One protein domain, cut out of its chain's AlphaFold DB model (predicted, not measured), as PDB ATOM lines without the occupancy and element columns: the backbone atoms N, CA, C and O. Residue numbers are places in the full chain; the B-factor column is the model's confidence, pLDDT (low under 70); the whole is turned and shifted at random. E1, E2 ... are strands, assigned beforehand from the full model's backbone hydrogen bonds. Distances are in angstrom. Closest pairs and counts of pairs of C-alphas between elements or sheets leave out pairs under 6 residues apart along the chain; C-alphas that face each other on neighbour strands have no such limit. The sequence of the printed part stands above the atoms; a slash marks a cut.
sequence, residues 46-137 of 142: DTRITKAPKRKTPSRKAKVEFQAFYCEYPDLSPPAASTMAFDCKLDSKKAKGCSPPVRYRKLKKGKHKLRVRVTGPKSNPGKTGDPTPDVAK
ATOM      1  N   ASP A  46     182.514 277.013 174.581       93.00
ATOM      2  CA  ASP A  46     183.009 278.367 174.329       93.00
ATOM      3  C   ASP A  46     184.466 278.505 174.793       93.00
ATOM      4  O   ASP A  46     184.955 277.699 175.595       93.00
ATOM      5  N   THR A  47     185.182 279.508 174.292       94.38
ATOM      6  CA  THR A  47     186.573 279.789 174.657       94.38
ATOM      7  C   THR A  47     186.685 281.117 175.373       94.38
ATOM      8  O   THR A  47     186.265 282.143 174.859       94.38
ATOM      9  N   ARG A  48     187.405 281.145 176.497       94.50
ATOM     10  CA  ARG A  48     187.787 282.414 177.128       94.50
ATOM     11  C   ARG A  48     189.281 282.507 177.347       94.50
ATOM     12  O   ARG A  48     189.898 281.623 177.943       94.50
ATOM     13  N   ILE A  49     189.853 283.624 176.928       96.81
ATOM     14  CA  ILE A  49     191.197 284.067 177.257       96.81
ATOM     15  C   ILE A  49     191.178 284.599 178.687       96.81
ATOM     16  O   ILE A  49     190.615 285.646 178.989       96.81
ATOM     17  N   THR A  50     191.837 283.871 179.581       97.00
ATOM     18  CA  THR A  50     191.916 284.201 181.008       97.00
ATOM     19  C   THR A  50     193.103 285.103 181.323       97.00
ATOM     20  O   THR A  50     193.069 285.873 182.281       97.00
ATOM     21  N   LYS A  51     194.163 285.057 180.504       98.12
ATOM     22  CA  LYS A  51     195.334 285.923 180.675       98.12
ATOM     23  C   LYS A  51     195.987 286.248 179.347       98.12
ATOM     24  O   LYS A  51     196.322 285.357 178.573       98.12
ATOM     25  N   ALA A  52     196.270 287.525 179.125       97.69
ATOM     26  CA  ALA A  52     196.983 288.015 177.952       97.69
ATOM     27  C   ALA A  52     198.073 289.031 178.344       97.69
ATOM     28  O   ALA A  52     198.068 289.554 179.464       97.69
ATOM     29  N   PRO A  53     199.030 289.341 177.446       97.81
ATOM     30  CA  PRO A  53     199.964 290.440 177.656       97.81
ATOM     31  C   PRO A  53     199.246 291.774 177.885       97.81
ATOM     32  O   PRO A  53     198.167 292.016 177.345       97.81
ATOM     33  N   LYS A  54     199.903 292.689 178.610       97.88
ATOM     34  CA  LYS A  54     199.445 294.082 178.726       97.88
ATOM     35  C   LYS A  54     199.215 294.682 177.333       97.88
ATOM     36  O   LYS A  54     200.007 294.456 176.416       97.88
ATOM     37  N   ARG A  55     198.188 295.533 177.208       97.62
ATOM     38  CA  ARG A  55     197.801 296.212 175.953       97.62
ATOM     39  C   ARG A  55     198.984 296.870 175.229       97.62
ATOM     40  O   ARG A  55     199.027 296.874 174.002       97.62
ATOM     41  N   LYS A  56     199.944 297.417 175.978       97.88
ATOM     42  CA  LYS A  56     201.257 297.866 175.492       97.88
ATOM     43  C   LYS A  56     202.337 297.193 176.342       97.88
ATOM     44  O   LYS A  56     202.210 297.165 177.563       97.88
ATOM     45  N   THR A  57     203.372 296.643 175.715       97.50
ATOM     46  CA  THR A  57     204.465 295.944 176.406       97.50
ATOM     47  C   THR A  57     205.790 296.103 175.654       97.50
ATOM     48  O   THR A  57     205.785 296.067 174.423       97.50
ATOM     49  N   PRO A  58     206.940 296.238 176.340       97.12
ATOM     50  CA  PRO A  58     208.249 296.196 175.684       97.12
ATOM     51  C   PRO A  58     208.677 294.760 175.318       97.12
ATOM     52  O   PRO A  58     209.580 294.554 174.512       97.12
ATOM     53  N   SER A  59     208.027 293.740 175.890       97.62
ATOM     54  CA  SER A  59     208.407 292.339 175.696       97.62
ATOM     55  C   SER A  59     208.082 291.836 174.287       97.62
ATOM     56  O   SER A  59     206.941 291.879 173.837       97.62
ATOM     57  N   ARG A  60     209.070 291.214 173.632       97.69
ATOM     58  CA  ARG A  60     208.899 290.450 172.376       97.69
ATOM     59  C   ARG A  60     208.429 289.002 172.597       97.69
ATOM     60  O   ARG A  60     208.529 288.160 171.696       97.69
ATOM     61  N   LYS A  61     207.976 288.687 173.811       97.31
ATOM     62  CA  LYS A  61     207.406 287.398 174.219       97.31
ATOM     63  C   LYS A  61     205.955 287.617 174.642       97.31
ATOM     64  O   LYS A  61     205.660 288.610 175.304       97.31
ATOM     65  N   ALA A  62     205.083 286.667 174.326       97.88
ATOM     66  CA  ALA A  62     203.706 286.644 174.808       97.88
ATOM     67  C   ALA A  62     203.373 285.262 175.372       97.88
ATOM     68  O   ALA A  62     203.721 284.243 174.773       97.88
ATOM     69  N   LYS A  63     202.691 285.244 176.516       98.31
ATOM     70  CA  LYS A  63     202.023 284.070 177.075       98.31
ATOM     71  C   LYS A  63     200.539 284.403 177.094       98.31
ATOM     72  O   LYS A  63     200.184 285.460 177.616       98.31
ATOM     73  N   VAL A  64     199.719 283.546 176.500       98.50
ATOM     74  CA  VAL A  64     198.262 283.675 176.554       98.50
ATOM     75  C   VAL A  64     197.700 282.412 177.192       98.50
ATOM     76  O   VAL A  64     197.981 281.304 176.733       98.50
ATOM     77  N   GLU A  65     196.970 282.594 178.285       98.38
ATOM     78  CA  GLU A  65     196.201 281.554 178.961       98.38
ATOM     79  C   GLU A  65     194.749 281.686 178.522       98.38
ATOM     80  O   GLU A  65     194.231 282.792 178.366       98.38
ATOM     81  N   PHE A  66     194.129 280.548 178.269       96.94
ATOM     82  CA  PHE A  66     192.743 280.436 177.862       96.94
ATOM     83  C   PHE A  66     192.242 279.053 178.260       96.94
ATOM     84  O   PHE A  66     193.044 278.141 178.474       96.94
ATOM     85  N   GLN A  67     190.934 278.897 178.352       95.62
ATOM     86  CA  GLN A  67     190.304 277.618 178.645       95.62
ATOM     87  C   GLN A  67     188.960 277.525 177.926       95.62
ATOM     88  O   GLN A  67     188.385 278.548 177.545       95.62
ATOM     89  N   ALA A  68     188.506 276.295 177.701       94.62
ATOM     90  CA  ALA A  68     187.164 276.041 177.203       94.62
ATOM     91  C   ALA A  68     186.169 276.029 178.372       94.62
ATOM     92  O   ALA A  68     186.564 275.741 179.501       94.62
ATOM     93  N   PHE A  69     184.900 276.310 178.100       91.44
ATOM     94  CA  PHE A  69     183.794 276.235 179.057       91.44
ATOM     95  C   PHE A  69     182.579 275.597 178.396       91.44
ATOM     96  O   PHE A  69     182.478 275.608 177.171       91.44
ATOM     97  N   TYR A  70     181.670 275.051 179.199       91.44
ATOM     98  CA  TYR A  70     180.377 274.575 178.720       91.44
ATOM     99  C   TYR A  70     179.403 275.747 178.640       91.44
ATOM    100  O   TYR A  70     179.189 276.430 179.639       91.44
ATOM    101  N   CYS A  71     178.800 275.966 177.475       86.75
ATOM    102  CA  CYS A  71     177.860 277.071 177.296       86.75
ATOM    103  C   CYS A  71     176.568 276.913 178.097       86.75
ATOM    104  O   CYS A  71     176.053 277.872 178.673       86.75
ATOM    105  N   GLU A  72     176.010 275.703 178.059       82.88
ATOM    106  CA  GLU A  72     174.723 275.382 178.675       82.88
ATOM    107  C   GLU A  72     174.846 275.271 180.200       82.88
ATOM    108  O   GLU A  72     173.891 275.521 180.929       82.88
ATOM    109  N   TYR A  73     176.052 274.970 180.687       85.06
ATOM    110  CA  TYR A  73     176.328 274.747 182.100       85.06
ATOM    111  C   TYR A  73     177.545 275.571 182.554       85.06
ATOM    112  O   TYR A  73     178.607 275.003 182.830       85.06
ATOM    113  N   PRO A  74     177.421 276.911 182.624       76.56
ATOM    114  CA  PRO A  74     178.545 277.801 182.922       76.56
ATOM    115  C   PRO A  74     179.100 277.625 184.344       76.56
ATOM    116  O   PRO A  74     180.257 277.966 184.587       76.56
ATOM    117  N   ASP A  75     178.305 277.066 185.261       83.44
ATOM    118  CA  ASP A  75     178.710 276.778 186.642       83.44
ATOM    119  C   ASP A  75     179.503 275.466 186.779       83.44
ATOM    120  O   ASP A  75     180.092 275.196 187.830       83.44
ATOM    121  N   LEU A  76     179.547 274.629 185.732       87.25
ATOM    122  CA  LEU A  76     180.353 273.413 185.758       87.25
ATOM    123  C   LEU A  76     181.841 273.730 185.654       87.25
ATOM    124  O   LEU A  76     182.284 274.676 185.000       87.25
ATOM    125  N   SER A  77     182.637 272.851 186.263       91.56
ATOM    126  CA  SER A  77     184.087 272.908 186.124       91.56
ATOM    127  C   SER A  77     184.487 272.831 184.643       91.56
ATOM    128  O   SER A  77     183.979 271.969 183.918       91.56
ATOM    129  N   PRO A  78     185.414 273.693 184.184       92.69
ATOM    130  CA  PRO A  78     185.894 273.676 182.810       92.69
ATOM    131  C   PRO A  78     186.385 272.285 182.382       92.69
ATOM    132  O   PRO A  78     187.055 271.608 183.171       92.69
ATOM    133  N   PRO A  79     186.131 271.854 181.132       93.69
ATOM    134  CA  PRO A  79     186.737 270.636 180.614       93.69
ATOM    135  C   PRO A  79     188.264 270.738 180.662       93.69
ATOM    136  O   PRO A  79     188.856 271.789 180.390       93.69
ATOM    137  N   ALA A  80     188.922 269.618 180.960       94.88
ATOM    138  CA  ALA A  80     190.375 269.556 180.959       94.88
ATOM    139  C   ALA A  80     190.927 269.963 179.581       94.88
ATOM    140  O   ALA A  80     190.602 269.370 178.554       94.88
ATOM    141  N   ALA A  81     191.829 270.944 179.536       94.25
ATOM    142  CA  ALA A  81     192.389 271.417 178.266       94.25
ATOM    143  C   ALA A  81     193.127 270.315 177.472       94.25
ATOM    144  O   ALA A  81     193.245 270.384 176.246       94.25
ATOM    145  N   SER A  82     193.606 269.269 178.153       95.31
ATOM    146  CA  SER A  82     194.219 268.089 177.538       95.31
ATOM    147  C   SER A  82     193.239 267.256 176.708       95.31
ATOM    148  O   SER A  82     193.688 266.578 175.787       95.31
ATOM    149  N   THR A  83     191.928 267.363 176.927       95.56
ATOM    150  CA  THR A  83     190.901 266.629 176.168       95.56
ATOM    151  C   THR A  83     190.256 267.468 175.063       95.56
ATOM    152  O   THR A  83     189.566 266.919 174.209       95.56
ATOM    153  N   MET A  84     190.526 268.776 175.019       96.69
ATOM    154  CA  MET A  84     189.940 269.720 174.057       96.69
ATOM    155  C   MET A  84     190.901 270.075 172.917       96.69
ATOM    156  O   MET A  84     192.120 270.123 173.108       96.69
ATOM    157  N   ALA A  85     190.366 270.311 171.723       96.62
ATOM    158  CA  ALA A  85     191.100 270.800 170.561       96.62
ATOM    159  C   ALA A  85     190.866 272.308 170.389       96.62
ATOM    160  O   ALA A  85     189.735 272.776 170.506       96.62
ATOM    161  N   PHE A  86     191.931 273.067 170.116       97.31
ATOM    162  CA  PHE A  86     191.866 274.519 169.935       97.31
ATOM    163  C   PHE A  86     192.598 274.959 168.675       97.31
ATOM    164  O   PHE A  86     193.674 274.444 168.361       97.31
ATOM    165  N   ASP A  87     192.065 275.996 168.036       97.56
ATOM    166  CA  ASP A  87     192.698 276.721 166.944       97.56
ATOM    167  C   ASP A  87     193.196 278.085 167.424       97.56
ATOM    168  O   ASP A  87     192.435 278.913 167.928       97.56
ATOM    169  N   CYS A  88     194.476 278.362 167.180       98.19
ATOM    170  CA  CYS A  88     195.089 279.664 167.408       98.19
ATOM    171  C   CYS A  88     195.493 280.312 166.085       98.19
ATOM    172  O   CYS A  88     196.284 279.760 165.315       98.19
ATOM    173  N   LYS A  89     195.046 281.550 165.866       98.38
ATOM    174  CA  LYS A  89     195.461 282.388 164.737       98.38
ATOM    175  C   LYS A  89     196.133 283.659 165.243       98.38
ATOM    176  O   LYS A  89     195.471 284.541 165.787       98.38
ATOM    177  N   LEU A  90     197.450 283.755 165.056       98.44
ATOM    178  CA  LEU A  90     198.221 284.955 165.385       98.44
ATOM    179  C   LEU A  90     198.366 285.850 164.150       98.44
ATOM    180  O   LEU A  90     198.969 285.453 163.151       98.44
ATOM    181  N   ASP A  91     197.879 287.080 164.262       97.50
ATOM    182  CA  ASP A  91     197.911 288.108 163.226       97.50
ATOM    183  C   ASP A  91     197.283 287.598 161.915       97.50
ATOM    184  O   ASP A  91     196.185 287.037 161.914       97.50
ATOM    185  N   SER A  92     197.976 287.783 160.792       95.56
ATOM    186  CA  SER A  92     197.547 287.321 159.467       95.56
ATOM    187  C   SER A  92     198.025 285.902 159.130       95.56
ATOM    188  O   SER A  92     197.892 285.472 157.988       95.56
ATOM    189  N   LYS A  93     198.603 285.159 160.086       95.50
ATOM    190  CA  LYS A  93     199.070 283.783 159.840       95.50
ATOM    191  C   LYS A  93     197.892 282.814 159.709       95.50
ATOM    192  O   LYS A  93     196.774 283.130 160.110       95.50
ATOM    193  N   LYS A  94     198.139 281.616 159.170       96.56
ATOM    194  CA  LYS A  94     197.145 280.530 159.161       96.56
ATOM    195  C   LYS A  94     196.789 280.120 160.597       96.56
ATOM    196  O   LYS A  94     197.643 280.189 161.486       96.56
ATOM    197  N   ALA A  95     195.533 279.730 160.809       96.50
ATOM    198  CA  ALA A  95     195.123 279.091 162.055       96.50
ATOM    199  C   ALA A  95     195.851 277.748 162.193       96.50
ATOM    200  O   ALA A  95     196.132 277.091 161.190       96.50
ATOM    201  N   LYS A  96     196.202 277.380 163.423       97.00
ATOM    202  CA  LYS A  96     196.855 276.108 163.725       97.00
ATOM    203  C   LYS A  96     196.407 275.582 165.079       97.00
ATOM    204  O   LYS A  96     196.127 276.384 165.974       97.00
ATOM    205  N   GLY A  97     196.488 274.264 165.241       96.62
ATOM    206  CA  GLY A  97     196.301 273.609 166.528       96.62
ATOM    207  C   GLY A  97     197.201 274.208 167.614       96.62
ATOM    208  O   GLY A  97     198.387 274.483 167.380       96.62
ATOM    209  N   CYS A  98     196.642 274.438 168.797       97.25
ATOM    210  CA  CYS A  98     197.370 274.934 169.961       97.25
ATOM    211  C   CYS A  98     196.817 274.361 171.272       97.25
ATOM    212  O   CYS A  98     195.705 273.848 171.322       97.25
ATOM    213  N   SER A  99     197.605 274.488 172.343       96.44
ATOM    214  CA  SER A  99     197.204 274.122 173.705       96.44
ATOM    215  C   SER A  99     197.459 275.293 174.655       96.44
ATOM    216  O   SER A  99     198.448 276.016 174.468       96.44
ATOM    217  N   PRO A 100     196.609 275.497 175.673       96.38
ATOM    218  CA  PRO A 100     196.856 276.498 176.695       96.38
ATOM    219  C   PRO A 100     197.924 276.026 177.705       96.38
ATOM    220  O   PRO A 100     197.979 274.842 178.033       96.38
ATOM    221  N   PRO A 101     198.765 276.933 178.236       97.69
ATOM    222  CA  PRO A 101     198.998 278.281 177.729       97.69
ATOM    223  C   PRO A 101     199.803 278.268 176.424       97.69
ATOM    224  O   PRO A 101     200.860 277.638 176.339       97.69
ATOM    225  N   VAL A 102     199.395 279.079 175.445       97.94
ATOM    226  CA  VAL A 102     200.182 279.265 174.219       97.94
ATOM    227  C   VAL A 102     201.278 280.306 174.444       97.94
ATOM    228  O   VAL A 102     201.068 281.360 175.054       97.94
ATOM    229  N   ARG A 103     202.484 280.017 173.944       98.12
ATOM    230  CA  ARG A 103     203.655 280.894 174.075       98.12
ATOM    231  C   ARG A 103     204.170 281.316 172.707       98.12
ATOM    232  O   ARG A 103     204.450 280.485 171.848       98.12
ATOM    233  N   TYR A 104     204.382 282.618 172.541       97.44
ATOM    234  CA  TYR A 104     205.016 283.205 171.367       97.44
ATOM    235  C   TYR A 104     206.335 283.871 171.751       97.44
ATOM    236  O   TYR A 104     206.446 284.547 172.776       97.44
ATOM    237  N   ARG A 105     207.348 283.692 170.904       96.75
ATOM    238  CA  ARG A 105     208.686 284.278 171.048       96.75
ATOM    239  C   ARG A 105     209.040 285.052 169.784       96.75
ATOM    240  O   ARG A 105     208.487 284.783 168.721       96.75
ATOM    241  N   LYS A 106     210.008 285.965 169.901       96.19
ATOM    242  CA  LYS A 106     210.553 286.740 168.774       96.19
ATOM    243  C   LYS A 106     209.469 287.531 168.013       96.19
ATOM    244  O   LYS A 106     209.591 287.737 166.808       96.19
ATOM    245  N   LEU A 107     208.430 288.004 168.711       97.06
ATOM    246  CA  LEU A 107     207.394 288.865 168.126       97.06
ATOM    247  C   LEU A 107     208.026 290.140 167.554       97.06
ATOM    248  O   LEU A 107     209.015 290.642 168.094       97.06
ATOM    249  N   LYS A 108     207.510 290.639 166.431       97.06
ATOM    250  CA  LYS A 108     207.986 291.898 165.838       97.06
ATOM    251  C   LYS A 108     207.484 293.081 166.682       97.06
ATOM    252  O   LYS A 108     206.544 292.926 167.451       97.06
ATOM    253  N   LYS A 109     208.118 294.254 166.580       97.44
ATOM    254  CA  LYS A 109     207.510 295.477 167.134       97.44
ATOM    255  C   LYS A 109     206.211 295.757 166.369       97.44
ATOM    256  O   LYS A 109     206.134 295.472 165.175       97.44
ATOM    257  N   GLY A 110     205.206 296.310 167.043       98.06
ATOM    258  CA  GLY A 110     203.913 296.617 166.432       98.06
ATOM    259  C   GLY A 110     202.720 295.960 167.119       98.06
ATOM    260  O   GLY A 110     202.820 295.448 168.234       98.06
ATOM    261  N   LYS A 111     201.554 296.074 166.477       98.38
ATOM    262  CA  LYS A 111     200.286 295.528 166.978       98.38
ATOM    263  C   LYS A 111     200.213 294.034 166.671       98.38
ATOM    264  O   LYS A 111     200.542 293.621 165.564       98.38
ATOM    265  N   HIS A 112     199.706 293.277 167.630       98.44
ATOM    266  CA  HIS A 112     199.411 291.861 167.511       98.44
ATOM    267  C   HIS A 112     197.964 291.574 167.886       98.44
ATOM    268  O   HIS A 112     197.389 292.229 168.763       98.44
ATOM    269  N   LYS A 113     197.389 290.579 167.217       98.56
ATOM    270  CA  LYS A 113     196.035 290.081 167.444       98.56
ATOM    271  C   LYS A 113     196.064 288.559 167.421       98.56
ATOM    272  O   LYS A 113     196.295 287.966 166.373       98.56
ATOM    273  N   LEU A 114     195.805 287.934 168.558       98.56
ATOM    274  CA  LEU A 114     195.578 286.499 168.648       98.56
ATOM    275  C   LEU A 114     194.075 286.244 168.689       98.56
ATOM    276  O   LEU A 114     193.381 286.857 169.492       98.56
ATOM    277  N   ARG A 115     193.602 285.339 167.837       98.50
ATOM    278  CA  ARG A 115     192.271 284.737 167.923       98.50
ATOM    279  C   ARG A 115     192.423 283.301 168.404       98.50
ATOM    280  O   ARG A 115     193.280 282.595 167.863       98.50
ATOM    281  N   VAL A 116     191.630 282.901 169.386       98.00
ATOM    282  CA  VAL A 116     191.613 281.541 169.927       98.00
ATOM    283  C   VAL A 116     190.179 281.048 169.927       98.00
ATOM    284  O   VAL A 116     189.300 281.777 170.358       98.00
ATOM    285  N   ARG A 117     189.962 279.827 169.449       96.06
ATOM    286  CA  ARG A 117     188.678 279.137 169.579       96.06
ATOM    287  C   ARG A 117     188.895 277.672 169.925       96.06
ATOM    288  O   ARG A 117     189.877 277.074 169.477       96.06
ATOM    289  N   VAL A 118     187.984 277.084 170.678       96.62
ATOM    290  CA  VAL A 118     187.863 275.646 170.884       96.62
ATOM    291  C   VAL A 118     187.125 275.063 169.688       96.62
ATOM    292  O   VAL A 118     186.092 275.567 169.273       96.62
ATOM    293  N   THR A 119     187.657 274.010 169.080       95.69
ATOM    294  CA  THR A 119     186.982 273.319 167.972       95.69
ATOM    295  C   THR A 119     186.094 272.179 168.473       95.69
ATOM    296  O   THR A 119     185.313 271.639 167.701       95.69
ATOM    297  N   GLY A 120     186.212 271.800 169.746       94.88
ATOM    298  CA  GLY A 120     185.465 270.723 170.398       94.88
ATOM    299  C   GLY A 120     186.394 269.723 171.099       94.88
ATOM    300  O   GLY A 120     187.591 269.998 171.254       94.88
ATOM    301  N   PRO A 121     185.886 268.550 171.505       95.19
ATOM    302  CA  PRO A 121     186.695 267.474 172.067       95.19
ATOM    303  C   PRO A 121     187.707 266.951 171.045       95.19
ATOM    304  O   PRO A 121     187.411 266.863 169.855       95.19
ATOM    305  N   LYS A 122     188.895 266.532 171.496       94.25
ATOM    306  CA  LYS A 122     189.922 265.943 170.616       94.25
ATOM    307  C   LYS A 122     189.451 264.668 169.911       94.25
ATOM    308  O   LYS A 122     189.934 264.383 168.822       94.25
ATOM    309  N   SER A 123     188.530 263.918 170.514       91.19
ATOM    310  CA  SER A 123     187.934 262.718 169.914       91.19
ATOM    311  C   SER A 123     186.990 263.028 168.749       91.19
ATOM    312  O   SER A 123     186.766 262.157 167.914       91.19
ATOM    313  N   ASN A 124     186.431 264.241 168.682       86.88
ATOM    314  CA  ASN A 124     185.464 264.641 167.660       86.88
ATOM    315  C   ASN A 124     185.488 266.169 167.431       86.88
ATOM    316  O   ASN A 124     184.556 266.879 167.826       86.88
ATOM    317  N   PRO A 125     186.571 266.711 166.849       83.25
ATOM    318  CA  PRO A 125     186.696 268.145 166.625       83.25
ATOM    319  C   PRO A 125     185.757 268.625 165.505       83.25
ATOM    320  O   PRO A 125     185.522 267.932 164.521       83.25
ATOM    321  N   GLY A 126     185.266 269.857 165.625       80.31
ATOM    322  CA  GLY A 126     184.589 270.613 164.566       80.31
ATOM    323  C   GLY A 126     183.061 270.631 164.623       80.31
ATOM    324  O   GLY A 126     182.461 271.404 163.885       80.31
ATOM    325  N   LYS A 127     182.422 269.826 165.480       77.56
ATOM    326  CA  LYS A 127     180.947 269.757 165.562       77.56
ATOM    327  C   LYS A 127     180.335 270.639 166.647       77.56
ATOM    328  O   LYS A 127     179.237 271.139 166.461       77.56
ATOM    329  N   THR A 128     181.038 270.800 167.764       88.25
ATOM    330  CA  THR A 128     180.509 271.414 168.995       88.25
ATOM    331  C   THR A 128     181.339 272.603 169.478       88.25
ATOM    332  O   THR A 128     181.177 273.067 170.609       88.25
ATOM    333  N   GLY A 129     182.279 273.048 168.644       89.19
ATOM    334  CA  GLY A 129     183.221 274.111 168.958       89.19
ATOM    335  C   GLY A 129     182.626 275.510 168.871       89.19
ATOM    336  O   GLY A 129     181.532 275.723 168.360       89.19
ATOM    337  N   ASP A 130     183.434 276.450 169.329       90.12
ATOM    338  CA  ASP A 130     183.178 277.876 169.372       90.12
ATOM    339  C   ASP A 130     183.331 278.505 167.964       90.12
ATOM    340  O   ASP A 130     184.429 278.480 167.376       90.12
ATOM    341  N   PRO A 131     182.246 279.048 167.377       89.81
ATOM    342  CA  PRO A 131     182.288 279.735 166.091       89.81
ATOM    343  C   PRO A 131     182.843 281.165 166.191       89.81
ATOM    344  O   PRO A 131     183.251 281.714 165.162       89.81
ATOM    345  N   THR A 132     182.913 281.744 167.393       90.94
ATOM    346  CA  THR A 132     183.284 283.133 167.668       90.94
ATOM    347  C   THR A 132     184.577 283.189 168.481       90.94
ATOM    348  O   THR A 132     184.574 283.259 169.702       90.94
ATOM    349  N   PRO A 133     185.745 283.256 167.818       93.88
ATOM    350  CA  PRO A 133     187.008 283.229 168.532       93.88
ATOM    351  C   PRO A 133     187.156 284.398 169.506       93.88
ATOM    352  O   PRO A 133     187.068 285.560 169.090       93.88
ATOM    353  N   ASP A 134     187.562 284.103 170.737       96.62
ATOM    354  CA  ASP A 134     188.009 285.123 171.676       96.62
ATOM    355  C   ASP A 134     189.334 285.759 171.206       96.62
ATOM    356  O   ASP A 134     190.178 285.142 170.533       96.62
ATOM    357  N   VAL A 135     189.515 287.048 171.504       97.75
ATOM    358  CA  VAL A 135     190.523 287.900 170.872       97.75
ATOM    359  C   VAL A 135     191.391 288.637 171.887       97.75
ATOM    360  O   VAL A 135     190.988 289.632 172.484       97.75
ATOM    361  N   ALA A 136     192.679 288.289 171.933       98.25
ATOM    362  CA  ALA A 136     193.694 289.074 172.633       98.25
ATOM    363  C   ALA A 136     194.399 290.052 171.682       98.25
ATOM    364  O   ALA A 136     194.913 289.664 170.629       98.25
ATOM    365  N   LYS A 137     194.493 291.329 172.076       98.38
ATOM    366  CA  LYS A 137     195.209 292.381 171.330       98.38
ATOM    367  C   LYS A 137     196.267 293.041 172.208       98.38
ATOM    368  O   LYS A 137     195.968 293.503 173.304       98.38
TER     369      LYS A 137
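This is residues 46 to 137 of the 142 residues of an uncharacterized protein of Acidobacteria bacterium (UniProt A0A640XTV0). Two antiparallel sheets stand partly face to face as a small sandwich: one layer is the sheet of E4, E3, E6 and E7, only just strongly twisted, with its C-alphas up to 4.1 A off its best plane and with the long E6 as an inner strand, and E1, E2 and E5 make the other layer. The edge strands E1 and E7 come near each other on one side, and the short turn between E4 and E5 joins the layers on the other. The printed part has 92 residues, with no named helix and seven named strands, E1 to E7 along the chain; the sheet orders are E4, E3, E6, E7 and E1, E2, E5. The class is all strand, though under half of the residues, 44 of 92, are in named elements. The whole is compact, with a radius of gyration of the C-alphas of 13.4 A and spans of 39 by 27 by 21 A.

In the larger sheet, E6 is residues 110 to 121, 34.3 A long, from C-alpha 110 at (203.913, 296.617, 166.432) to C-alpha 121 at (186.695, 267.474, 172.067). E3 is residues 84 to 90, 19.4 A; E4 is residues 96 to 98; E7 is residues 134 to 137, ending at C-alpha 137 at (195.209, 292.381, 171.330). In the other sheet, E2 is residues 62 to 70, 26.6 A; E1 is residues 46 to 51, 15.8 A, from C-alpha 46 at (183.009, 278.367, 174.329); E5 is residues 102 to 104.

E6 is antiparallel to E3 at 161 degrees, with N 87 and O 117 at 2.8 A, within hydrogen-bond range. On the other side of E6, the hairpin E6 and E7 has N 114 and O 136 at 2.8 A. The hairpin E3 and E4 stands at 123 degrees, with N 88 and O 96 at 2.8 A. In the second sheet the pairing of E2 is staggered: residues 65 to 69 pair with E1, its hairpin partner, with N 48 and O 67 at 3.0 A, and residues 62 to 64 pair with E5, with N 104 and O 62 at 2.8 A. Between the sheets, the closest C-alphas of E1 and E6 are those of Thr 47 and Arg 117, 5.5 A apart, and those of E1 and E7 are Arg 48 and Asp 134, 6.1 A. E4 and E5 meet only through their link, and E5 and E6 are apart.

The two C-alphas farthest apart, those of Tyr 73 and Lys 109, are 40.3 A from each other. The printed part has no cut. The links E2 to E3, residues 71 to 83, and E6 to E7, residues 122 to 133, are long. The mean pLDDT of the printed part is 94.7, and no printed residue is under 70.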